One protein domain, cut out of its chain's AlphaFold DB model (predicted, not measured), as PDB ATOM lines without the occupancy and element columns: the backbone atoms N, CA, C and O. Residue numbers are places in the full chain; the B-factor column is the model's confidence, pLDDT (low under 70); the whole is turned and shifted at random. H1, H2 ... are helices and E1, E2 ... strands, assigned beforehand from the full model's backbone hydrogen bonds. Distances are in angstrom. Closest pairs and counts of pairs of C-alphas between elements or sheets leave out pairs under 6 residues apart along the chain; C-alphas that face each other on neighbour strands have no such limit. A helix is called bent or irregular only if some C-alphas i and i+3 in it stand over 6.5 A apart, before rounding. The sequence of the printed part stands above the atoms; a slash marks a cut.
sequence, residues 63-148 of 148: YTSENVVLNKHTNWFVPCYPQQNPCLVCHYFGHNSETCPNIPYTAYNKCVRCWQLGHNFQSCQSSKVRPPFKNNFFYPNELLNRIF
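What this domain is: This is residues 63 to 148 of the 148 residues of an uncharacterized protein of Glomus cerebriforme (UniProt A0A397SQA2). Little regular structure: the model is a chain of irregular loops, with E1 and the short helix H1 near one end of its longest axis and the loop of residues 111 to 126 at the other. From there residues 127 to 139 run back to H1. The printed part has 86 residues with one named strand and one named helix, E1 then H1; its class is mixed, and the named elements hold only 11 residues. It is compact, with a radius of gyration of the C-alphas of 13.1 A and spans of 40 by 27 by 19 A.

Where its parts are: E1, residues 63 to 65, begins at C-alpha 63 (83.184, 157.523, 151.581) and is 5.4 A long. H1, residues 140 to 147, is 10.7 A long and ends at C-alpha 147 (76.826, 152.964, 158.617).

How they stand to each other: E1 pairs with no named strand; its residues 63 to 65 pair antiparallel with residues 68 to 69. The closest C-alphas of E1 and H1, Thr 64 and Leu 143, are 7.1 A apart. In H1, 3 of 4 O i to N i+4 pairs are within hydrogen-bond range.

The domain as a whole: The C-alphas farthest apart, of Gly 118 and Phe 148, are 42.1 A apart. The link from E1 to H1, 74 residues, is long. The printed part has no cut, and no printed residue is under 70 in pLDDT.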
ATOM      1  N   TYR A  63      81.859 157.427 152.178       96.75
ATOM      2  CA  TYR A  63      83.184 157.523 151.581       96.75
ATOM      3  C   TYR A  63      84.071 156.409 152.130       96.75
ATOM      4  O   TYR A  63      84.073 156.157 153.334       96.75
ATOM      5  N   THR A  64      84.810 155.740 151.247       97.62
ATOM      6  CA  THR A  64      85.755 154.672 151.611       97.62
ATOM      7  C   THR A  64      87.124 155.224 151.990       97.62
ATOM      8  O   THR A  64      87.840 154.605 152.767       97.62
ATOM      9  N   SER A  65      87.476 156.397 151.461       97.50
ATOM     10  CA  SER A  65      88.608 157.232 151.864       97.50
ATOM     11  C   SER A  65      88.323 158.686 151.479       97.50
ATOM     12  O   SER A  65      87.307 158.982 150.845       97.50
ATOM     13  N   GLU A  66      89.244 159.597 151.787       96.31
ATOM     14  CA  GLU A  66      89.172 160.995 151.358       96.31
ATOM     15  C   GLU A  66      88.868 161.116 149.853       96.31
ATOM     16  O   GLU A  66      89.589 160.578 149.007       96.31
ATOM     17  N   ASN A  67      87.767 161.809 149.534       95.31
ATOM     18  CA  ASN A  67      87.260 162.041 148.178       95.31
ATOM     19  C   ASN A  67      86.970 160.771 147.347       95.31
ATOM     20  O   ASN A  67      86.910 160.839 146.121       95.31
ATOM     21  N   VAL A  68      86.756 159.614 147.985       96.94
ATOM     22  CA  VAL A  68      86.376 158.364 147.306       96.94
ATOM     23  C   VAL A  68      85.007 157.914 147.792       96.94
ATOM     24  O   VAL A  68      84.860 157.403 148.898       96.94
ATOM     25  N   VAL A  69      83.991 158.133 146.959       96.38
ATOM     26  CA  VAL A  69      82.600 157.783 147.273       96.38
ATOM     27  C   VAL A  69      82.409 156.268 147.174       96.38
ATOM     28  O   VAL A  69      82.861 155.636 146.215       96.38
ATOM     29  N   LEU A  70      81.683 155.699 148.134       95.25
ATOM     30  CA  LEU A  70      81.165 154.339 148.051       95.25
ATOM     31  C   LEU A  70      80.153 154.257 146.896       95.25
ATOM     32  O   LEU A  70      79.136 154.951 146.891       95.25
ATOM     33  N   ASN A  71      80.430 153.419 145.899       92.44
ATOM     34  CA  ASN A  71      79.647 153.352 144.667       92.44
ATOM     35  C   ASN A  71      79.603 151.914 144.143       92.44
ATOM     36  O   ASN A  71      80.637 151.257 144.056       92.44
ATOM     37  N   LYS A  72      78.416 151.458 143.725       90.50
ATOM     38  CA  LYS A  72      78.186 150.092 143.226       90.50
ATOM     39  C   LYS A  72      79.083 149.667 142.055       90.50
ATOM     40  O   LYS A  72      79.307 148.479 141.875       90.50
ATOM     41  N   HIS A  73      79.583 150.620 141.272       88.19
ATOM     42  CA  HIS A  73      80.406 150.366 140.090       88.19
ATOM     43  C   HIS A  73      81.908 150.462 140.346       88.19
ATOM     44  O   HIS A  73      82.674 150.054 139.483       88.19
ATOM     45  N   THR A  74      82.341 151.037 141.473       91.19
ATOM     46  CA  THR A  74      83.768 151.318 141.697       91.19
ATOM     47  C   THR A  74      84.271 150.954 143.080       91.19
ATOM     48  O   THR A  74      85.420 150.569 143.177       91.19
ATOM     49  N   ASN A  75      83.483 151.058 144.150       93.50
ATOM     50  CA  ASN A  75      83.873 150.654 145.502       93.50
ATOM     51  C   ASN A  75      82.641 150.121 146.212       93.50
ATOM     52  O   ASN A  75      81.910 150.886 146.848       93.50
ATOM     53  N   TRP A  76      82.378 148.829 146.058       94.88
ATOM     54  CA  TRP A  76      81.187 148.209 146.622       94.88
ATOM     55  C   TRP A  76      81.516 147.102 147.616       94.88
ATOM     56  O   TRP A  76      82.606 146.535 147.583       94.88
ATOM     57  N   PHE A  77      80.584 146.813 148.523       94.56
ATOM     58  CA  PHE A  77      80.765 145.794 149.562       94.56
ATOM     59  C   PHE A  77      80.591 144.366 149.053       94.56
ATOM     60  O   PHE A  77      81.102 143.435 149.666       94.56
ATOM     61  N   VAL A  78      79.851 144.189 147.960       92.81
ATOM     62  CA  VAL A  78      79.491 142.874 147.421       92.81
ATOM     63  C   VAL A  78      79.928 142.746 145.964       92.81
ATOM     64  O   VAL A  78      80.039 143.776 145.285       92.81
ATOM     65  N   PRO A  79      80.148 141.514 145.467       92.75
ATOM     66  CA  PRO A  79      80.489 141.272 144.072       92.75
ATOM     67  C   PRO A  79      79.558 142.008 143.107       92.75
ATOM     68  O   PRO A  79      78.334 141.929 143.220       92.75
ATOM     69  N   CYS A  80      80.142 142.713 142.139       81.94
ATOM     70  CA  CYS A  80      79.416 143.375 141.062       81.94
ATOM     71  C   CYS A  80      80.064 142.993 139.731       81.94
ATOM     72  O   CYS A  80      81.285 143.047 139.592       81.94
ATOM     73  N   TYR A  81      79.265 142.586 138.747       80.00
ATOM     74  CA  TYR A  81      79.793 142.324 137.410       80.00
ATOM     75  C   TYR A  81      80.362 143.621 136.801       80.00
ATOM     76  O   TYR A  81      79.726 144.668 136.923       80.00
ATOM     77  N   PRO A  82      81.522 143.573 136.117       78.88
ATOM     78  CA  PRO A  82      82.291 142.376 135.754       78.88
ATOM     79  C   PRO A  82      83.339 141.933 136.795       78.88
ATOM     80  O   PRO A  82      83.756 140.776 136.765       78.88
ATOM     81  N   GLN A  83      83.776 142.798 137.720       79.25
ATOM     82  CA  GLN A  83      84.765 142.434 138.747       79.25
ATOM     83  C   GLN A  83      84.124 141.734 139.955       79.25
ATOM     84  O   GLN A  83      83.827 142.346 140.983       79.25
ATOM     85  N   GLN A  84      83.980 140.412 139.845       87.19
ATOM     86  CA  GLN A  84      83.463 139.569 140.928       87.19
ATOM     87  C   GLN A  84      84.437 139.354 142.085       87.19
ATOM     88  O   GLN A  84      83.992 139.000 143.169       87.19
ATOM     89  N   ASN A  85      85.739 139.544 141.868       93.12
ATOM     90  CA  ASN A  85      86.739 139.411 142.922       93.12
ATOM     91  C   ASN A  85      86.963 140.762 143.609       93.12
ATOM     92  O   ASN A  85      87.000 141.790 142.922       93.12
ATOM     93  N   PRO A  86      87.149 140.783 144.938       95.31
ATOM     94  CA  PRO A  86      87.475 142.011 145.635       95.31
ATOM     95  C   PRO A  86      88.879 142.473 145.243       95.31
ATOM     96  O   PRO A  86      89.772 141.673 144.945       95.31
ATOM     97  N   CYS A  87      89.103 143.781 145.288       95.50
ATOM     98  CA  CYS A  87      90.423 144.352 145.101       95.50
ATOM     99  C   CYS A  87      91.399 143.792 146.146       95.50
ATOM    100  O   CYS A  87      91.163 143.911 147.348       95.50
ATOM    101  N   LEU A  88      92.540 143.257 145.696       93.56
ATOM    102  CA  LEU A  88      93.576 142.664 146.562       93.56
ATOM    103  C   LEU A  88      94.214 143.655 147.552       93.56
ATOM    104  O   LEU A  88      94.961 143.250 148.439       93.56
ATOM    105  N   VAL A  89      93.957 144.952 147.368       95.94
ATOM    106  CA  VAL A  89      94.526 146.034 148.176       95.94
ATOM    107  C   VAL A  89      93.526 146.524 149.218       95.94
ATOM    108  O   VAL A  89      93.852 146.557 150.399       95.94
ATOM    109  N   CYS A  90      92.325 146.929 148.791       96.94
ATOM    110  CA  CYS A  90      91.346 147.588 149.665       96.94
ATOM    111  C   CYS A  90      90.113 146.731 150.002       96.94
ATOM    112  O   CYS A  90      89.291 147.151 150.810       96.94
ATOM    113  N   HIS A  91      89.980 145.549 149.394       96.62
ATOM    114  CA  HIS A  91      88.902 144.573 149.594       96.62
ATOM    115  C   HIS A  91      87.487 145.001 149.160       96.62
ATOM    116  O   HIS A  91      86.544 144.239 149.350       96.62
ATOM    117  N   TYR A  92      87.323 146.169 148.536       96.88
ATOM    118  CA  TYR A  92      86.074 146.533 147.859       96.88
ATOM    119  C   TYR A  92      85.989 145.898 146.464       96.88
ATOM    120  O   TYR A  92      87.006 145.625 145.825       96.88
ATOM    121  N   PHE A  93      84.768 145.692 145.976       96.62
ATOM    122  CA  PHE A  93      84.463 145.199 144.632       96.62
ATOM    123  C   PHE A  93      84.304 146.346 143.623       96.62
ATOM    124  O   PHE A  93      84.129 147.508 144.004       96.62
ATOM    125  N   GLY A  94      84.332 146.002 142.329       94.50
ATOM    126  CA  GLY A  94      84.164 146.942 141.209       94.50
ATOM    127  C   GLY A  94      85.468 147.491 140.618       94.50
ATOM    128  O   GLY A  94      85.429 148.288 139.688       94.50
ATOM    129  N   HIS A  95      86.631 147.081 141.133       94.25
ATOM    130  CA  HIS A  95      87.941 147.477 140.606       94.25
ATOM    131  C   HIS A  95      89.026 146.442 140.948       94.25
ATOM    132  O   HIS A  95      88.800 145.524 141.736       94.25
ATOM    133  N   ASN A  96      90.221 146.595 140.366       92.62
ATOM    134  CA  ASN A  96      91.393 145.760 140.652       92.62
ATOM    135  C   ASN A  96      92.507 146.581 141.337       92.62
ATOM    136  O   ASN A  96      92.377 147.786 141.533       92.62
ATOM    137  N   SER A  97      93.623 145.951 141.709       92.38
ATOM    138  CA  SER A  97      94.729 146.648 142.385       92.38
ATOM    139  C   SER A  97      95.362 147.779 141.564       92.38
ATOM    140  O   SER A  97      95.877 148.726 142.152       92.38
ATOM    141  N   GLU A  98      95.321 147.694 140.234       90.56
ATOM    142  CA  GLU A  98      95.903 148.683 139.313       90.56
ATOM    143  C   GLU A  98      95.013 149.919 139.145       90.56
ATOM    144  O   GLU A  98      95.504 150.996 138.823       90.56
ATOM    145  N   THR A  99      93.710 149.781 139.401       93.19
ATOM    146  CA  THR A  99      92.715 150.858 139.315       93.19
ATOM    147  C   THR A  99      92.111 151.217 140.671       93.19
ATOM    148  O   THR A  99      91.058 151.849 140.741       93.19
ATOM    149  N   CYS A 100      92.771 150.824 141.766       95.88
ATOM    150  CA  CYS A 100      92.265 151.015 143.119       95.88
ATOM    151  C   CYS A 100      92.144 152.506 143.471       95.88
ATOM    152  O   CYS A 100      93.157 153.184 143.645       95.88
ATOM    153  N   PRO A 101      90.923 153.034 143.669       96.88
ATOM    154  CA  PRO A 101      90.730 154.459 143.909       96.88
ATOM    155  C   PRO A 101      91.124 154.875 145.331       96.88
ATOM    156  O   PRO A 101      91.254 156.071 145.591       96.88
ATOM    157  N   ASN A 102      91.325 153.916 146.245       98.00
ATOM    158  CA  ASN A 102      91.697 154.151 147.643       98.00
ATOM    159  C   ASN A 102      93.213 154.325 147.863       98.00
ATOM    160  O   ASN A 102      93.627 154.578 148.990       98.00
ATOM    161  N   ILE A 103      94.044 154.201 146.823       97.31
ATOM    162  CA  ILE A 103      95.492 154.478 146.859       97.31
ATOM    163  C   ILE A 103      95.824 155.616 145.872       97.31
ATOM    164  O   ILE A 103      95.021 155.904 144.979       97.31
ATOM    165  N   PRO A 104      96.953 156.331 146.015       96.00
ATOM    166  CA  PRO A 104      97.356 157.340 145.046       96.00
ATOM    167  C   PRO A 104      97.816 156.679 143.743       96.00
ATOM    168  O   PRO A 104      98.380 155.585 143.751       96.00
ATOM    169  N   TYR A 105      97.662 157.386 142.623       93.94
ATOM    170  CA  TYR A 105      98.098 156.906 141.304       93.94
ATOM    171  C   TYR A 105      99.604 156.597 141.248       93.94
ATOM    172  O   TYR A 105     100.044 155.747 140.481       93.94
ATOM    173  N   THR A 106     100.407 157.239 142.102       94.12
ATOM    174  CA  THR A 106     101.848 156.980 142.244       94.12
ATOM    175  C   THR A 106     102.166 155.598 142.822       94.12
ATOM    176  O   THR A 106     103.329 155.191 142.823       94.12
ATOM    177  N   ALA A 107     101.167 154.877 143.339       94.50
ATOM    178  CA  ALA A 107     101.284 153.505 143.819       94.50
ATOM    179  C   ALA A 107     100.872 152.457 142.769       94.50
ATOM    180  O   ALA A 107     101.069 151.264 143.002       94.50
ATOM    181  N   TYR A 108     100.322 152.876 141.626       93.25
ATOM    182  CA  TYR A 108      99.946 151.961 140.550       93.25
ATOM    183  C   TYR A 108     101.185 151.291 139.944       93.25
ATOM    184  O   TYR A 108     102.282 151.853 139.960       93.25
ATOM    185  N   ASN A 109     101.015 150.069 139.430       89.88
ATOM    186  CA  ASN A 109     102.076 149.228 138.851       89.88
ATOM    187  C   ASN A 109     103.236 148.877 139.802       89.88
ATOM    188  O   ASN A 109     104.259 148.344 139.370       89.88
ATOM    189  N   LYS A 110     103.093 149.153 141.101       94.25
ATOM    190  CA  LYS A 110     104.035 148.700 142.124       94.25
ATOM    191  C   LYS A 110     103.622 147.335 142.652       94.25
ATOM    192  O   LYS A 110     102.448 146.967 142.641       94.25
ATOM    193  N   CYS A 111     104.590 146.590 143.168       94.94
ATOM    194  CA  CYS A 111     104.314 145.329 143.836       94.94
ATOM    195  C   CYS A 111     103.346 145.547 145.015       94.94
ATOM    196  O   CYS A 111     103.684 146.240 145.968       94.94
ATOM    197  N   VAL A 112     102.172 144.909 145.010       94.25
ATOM    198  CA  VAL A 112     101.154 145.075 146.076       94.25
ATOM    199  C   VAL A 112     101.582 144.527 147.447       94.25
ATOM    200  O   VAL A 112     100.891 144.735 148.443       94.25
ATOM    201  N   ARG A 113     102.716 143.811 147.519       94.88
ATOM    202  CA  ARG A 113     103.303 143.329 148.779       94.88
ATOM    203  C   ARG A 113     104.168 144.395 149.449       94.88
ATOM    204  O   ARG A 113     104.010 144.618 150.645       94.88
ATOM    205  N   CYS A 114     105.076 145.027 148.704       96.38
ATOM    206  CA  CYS A 114     106.115 145.910 149.253       96.38
ATOM    207  C   CYS A 114     106.070 147.356 148.726       96.38
ATOM    208  O   CYS A 114     106.804 148.209 149.216       96.38
ATOM    209  N   TRP A 115     105.224 147.630 147.732       95.88
ATOM    210  CA  TRP A 115     105.032 148.927 147.077       95.88
ATOM    211  C   TRP A 115     106.303 149.517 146.463       95.88
ATOM    212  O   TRP A 115     106.476 150.735 146.432       95.88
ATOM    213  N   GLN A 116     107.169 148.649 145.937       95.31
ATOM    214  CA  GLN A 116     108.344 149.010 145.142       95.31
ATOM    215  C   GLN A 116     108.162 148.613 143.671       95.31
ATOM    216  O   GLN A 116     107.306 147.791 143.334       95.31
ATOM    217  N   LEU A 117     108.960 149.230 142.798       94.19
ATOM    218  CA  LEU A 117     109.015 148.928 141.366       94.19
ATOM    219  C   LEU A 117     109.976 147.761 141.073       94.19
ATOM    220  O   LEU A 117     110.742 147.331 141.935       94.19
ATOM    221  N   GLY A 118     109.937 147.257 139.837       94.31
ATOM    222  CA  GLY A 118     110.912 146.291 139.314       94.31
ATOM    223  C   GLY A 118     110.583 144.815 139.553       94.31
ATOM    224  O   GLY A 118     111.339 143.958 139.114       94.31
ATOM    225  N   HIS A 119     109.469 144.500 140.219       94.88
ATOM    226  CA  HIS A 119     109.000 143.125 140.410       94.88
ATOM    227  C   HIS A 119     107.487 143.071 140.682       94.88
ATOM    228  O   HIS A 119     106.857 144.085 140.987       94.88
ATOM    229  N   ASN A 120     106.902 141.876 140.584       91.94
ATOM    230  CA  ASN A 120     105.483 141.623 140.856       91.94
ATOM    231  C   ASN A 120     105.285 140.893 142.200       91.94
ATOM    232  O   ASN A 120     106.245 140.524 142.872       91.94
ATOM    233  N   PHE A 121     104.033 140.650 142.600       90.88
ATOM    234  CA  PHE A 121     103.725 139.967 143.865       90.88
ATOM    235  C   PHE A 121     104.353 138.567 143.985       90.88
ATOM    236  O   PHE A 121     104.757 138.179 145.079       90.88
ATOM    237  N   GLN A 122     104.434 137.820 142.878       92.69
ATOM    238  CA  GLN A 122     104.935 136.439 142.851       92.69
ATOM    239  C   GLN A 122     106.459 136.369 143.019       92.69
ATOM    240  O   GLN A 122     106.966 135.439 143.635       92.69
ATOM    241  N   SER A 123     107.178 137.369 142.506       95.00
ATOM    242  CA  SER A 123     108.643 137.486 142.578       95.00
ATOM    243  C   SER A 123     109.131 138.334 143.760       95.00
ATOM    244  O   SER A 123     110.329 138.570 143.909       95.00
ATOM    245  N   CYS A 124     108.222 138.802 144.621       96.56
ATOM    246  CA  CYS A 124     108.564 139.665 145.746       96.56
ATOM    247  C   CYS A 124     109.186 138.879 146.907       96.56
ATOM    248  O   CYS A 124     108.516 138.068 147.549       96.56
ATOM    249  N   GLN A 125     110.441 139.196 147.227       96.56
ATOM    250  CA  GLN A 125     111.159 138.644 148.383       96.56
ATOM    251  C   GLN A 125     111.026 139.504 149.651       96.56
ATOM    252  O   GLN A 125     111.414 139.080 150.735       96.56
ATOM    253  N   SER A 126     110.473 140.712 149.536       96.38
ATOM    254  CA  SER A 126     110.272 141.610 150.673       96.38
ATOM    255  C   SER A 126     109.070 141.195 151.528       96.38
ATOM    256  O   SER A 126     108.128 140.543 151.064       96.38
ATOM    257  N   SER A 127     109.065 141.631 152.788       94.19
ATOM    258  CA  SER A 127     107.917 141.487 153.682       94.19
ATOM    259  C   SER A 127     106.709 142.296 153.197       94.19
ATOM    260  O   SER A 127     106.849 143.317 152.520       94.19
ATOM    261  N   LYS A 128     105.503 141.858 153.579       94.69
ATOM    262  CA  LYS A 128     104.273 142.622 153.342       94.69
ATOM    263  C   LYS A 128     104.310 143.919 154.150       94.69
ATOM    264  O   LYS A 128     104.553 143.880 155.353       94.69
ATOM    265  N   VAL A 129     104.025 145.044 153.504       95.69
ATOM    266  CA  VAL A 129     103.898 146.354 154.159       95.69
ATOM    267  C   VAL A 129     102.501 146.936 153.937       95.69
ATOM    268  O   VAL A 129     101.746 146.482 153.070       95.69
ATOM    269  N   ARG A 130     102.130 147.927 154.754       94.38
ATOM    270  CA  ARG A 130     100.819 148.581 154.676       94.38
ATOM    271  C   ARG A 130     100.653 149.275 153.312       94.38
ATOM    272  O   ARG A 130     101.564 150.000 152.912       94.38
ATOM    273  N   PRO A 131      99.509 149.102 152.622       96.62
ATOM    274  CA  PRO A 131      99.223 149.865 151.416       96.62
ATOM    275  C   PRO A 131      99.252 151.376 151.655       96.62
ATOM    276  O   PRO A 131      98.829 151.829 152.725       96.62
ATOM    277  N   PRO A 132      99.698 152.166 150.666       96.88
ATOM    278  CA  PRO A 132      99.680 153.620 150.736       96.88
ATOM    279  C   PRO A 132      98.249 154.124 150.515       96.88
ATOM    280  O   PRO A 132      97.931 154.686 149.476       96.88
ATOM    281  N   PHE A 133      97.344 153.857 151.452       97.94
ATOM    282  CA  PHE A 133      95.967 154.325 151.349       97.94
ATOM    283  C   PHE A 133      95.888 155.854 151.412       97.94
ATOM    284  O   PHE A 133      96.695 156.506 152.074       97.94
ATOM    285  N   LYS A 134      94.872 156.414 150.756       97.69
ATOM    286  CA  LYS A 134      94.449 157.803 150.957       97.69
ATOM    287  C   LYS A 134      94.009 158.026 152.407       97.69
ATOM    288  O   LYS A 134      93.687 157.080 153.131       97.69
ATOM    289  N   ASN A 135      93.968 159.292 152.818       97.69
ATOM    290  CA  ASN A 135      93.589 159.667 154.177       97.69
ATOM    291  C   ASN A 135      92.197 159.134 154.543       97.69
ATOM    292  O   ASN A 135      91.309 159.042 153.692       97.69
ATOM    293  N   ASN A 136      92.009 158.814 155.827       96.69
ATOM    294  CA  ASN A 136      90.739 158.335 156.386       96.69
ATOM    295  C   ASN A 136      90.160 157.107 155.660       96.69
ATOM    296  O   ASN A 136      88.946 156.991 155.514       96.69
ATOM    297  N   PHE A 137      91.022 156.215 155.168       97.94
ATOM    298  CA  PHE A 137      90.582 154.965 154.561       97.94
ATOM    299  C   PHE A 137      89.930 154.027 155.586       97.94
ATOM    300  O   PHE A 137      90.468 153.839 156.678       97.94
ATOM    301  N   PHE A 138      88.824 153.398 155.179       97.94
ATOM    302  CA  PHE A 138      88.133 152.336 155.906       97.94
ATOM    303  C   PHE A 138      88.081 151.061 155.079       97.94
ATOM    304  O   PHE A 138      87.623 151.072 153.931       97.94
ATOM    305  N   TYR A 139      88.453 149.943 155.690       97.25
ATOM    306  CA  TYR A 139      88.132 148.629 155.152       97.25
ATOM    307  C   TYR A 139      86.609 148.396 155.133       97.25
ATOM    308  O   TYR A 139      85.880 149.017 155.913       97.25
ATOM    309  N   PRO A 140      86.108 147.485 154.275       96.88
ATOM    310  CA  PRO A 140      84.679 147.199 154.152       96.88
ATOM    311  C   PRO A 140      83.955 146.978 155.489       96.88
ATOM    312  O   PRO A 140      82.908 147.567 155.730       96.88
ATOM    313  N   ASN A 141      84.537 146.182 156.389       95.88
ATOM    314  CA  ASN A 141      83.982 145.902 157.715       95.88
ATOM    315  C   ASN A 141      83.972 147.138 158.631       95.88
ATOM    316  O   ASN A 141      83.009 147.356 159.358       95.88
ATOM    317  N   GLU A 142      85.019 147.962 158.582       96.88
ATOM    318  CA  GLU A 142      85.104 149.195 159.373       96.88
ATOM    319  C   GLU A 142      84.061 150.218 158.926       96.88
ATOM    320  O   GLU A 142      83.471 150.904 159.758       96.88
ATOM    321  N   LEU A 143      83.822 150.314 157.615       96.50
ATOM    322  CA  LEU A 143      82.811 151.208 157.069       96.50
ATOM    323  C   LEU A 143      81.395 150.701 157.369       96.50
ATOM    324  O   LEU A 143      80.547 151.506 157.741       96.50
ATOM    325  N   LEU A 144      81.140 149.391 157.274       94.19
ATOM    326  CA  LEU A 144      79.843 148.806 157.638       94.19
ATOM    327  C   LEU A 144      79.460 149.124 159.089       94.19
ATOM    328  O   LEU A 144      78.360 149.614 159.312       94.19
ATOM    329  N   ASN A 145      80.394 148.969 160.033       95.38
ATOM    330  CA  ASN A 145      80.187 149.285 161.456       95.38
ATOM    331  C   ASN A 145      79.931 150.777 161.746       95.38
ATOM    332  O   ASN A 145      79.602 151.139 162.871       95.38
ATOM    333  N   ARG A 146      80.179 151.669 160.779       92.19
ATOM    334  CA  ARG A 146      79.896 153.109 160.902       92.19
ATOM    335  C   ARG A 146      78.554 153.498 160.298       92.19
ATOM    336  O   ARG A 146      78.044 154.569 160.613       92.19
ATOM    337  N   ILE A 147      78.056 152.693 159.364       90.25
ATOM    338  CA  ILE A 147      76.826 152.964 158.617       90.25
ATOM    339  C   ILE A 147      75.618 152.333 159.311       90.25
ATOM    340  O   ILE A 147      74.541 152.931 159.298       90.25
ATOM    341  N   PHE A 148      75.799 151.140 159.878       85.75
ATOM    342  CA  PHE A 148      74.776 150.342 160.551       85.75
ATOM    343  C   PHE A 148      75.088 150.222 162.040       85.75
ATOM    344  O   PHE A 148      74.114 150.238 162.822       85.75
TER     345      PHE A 148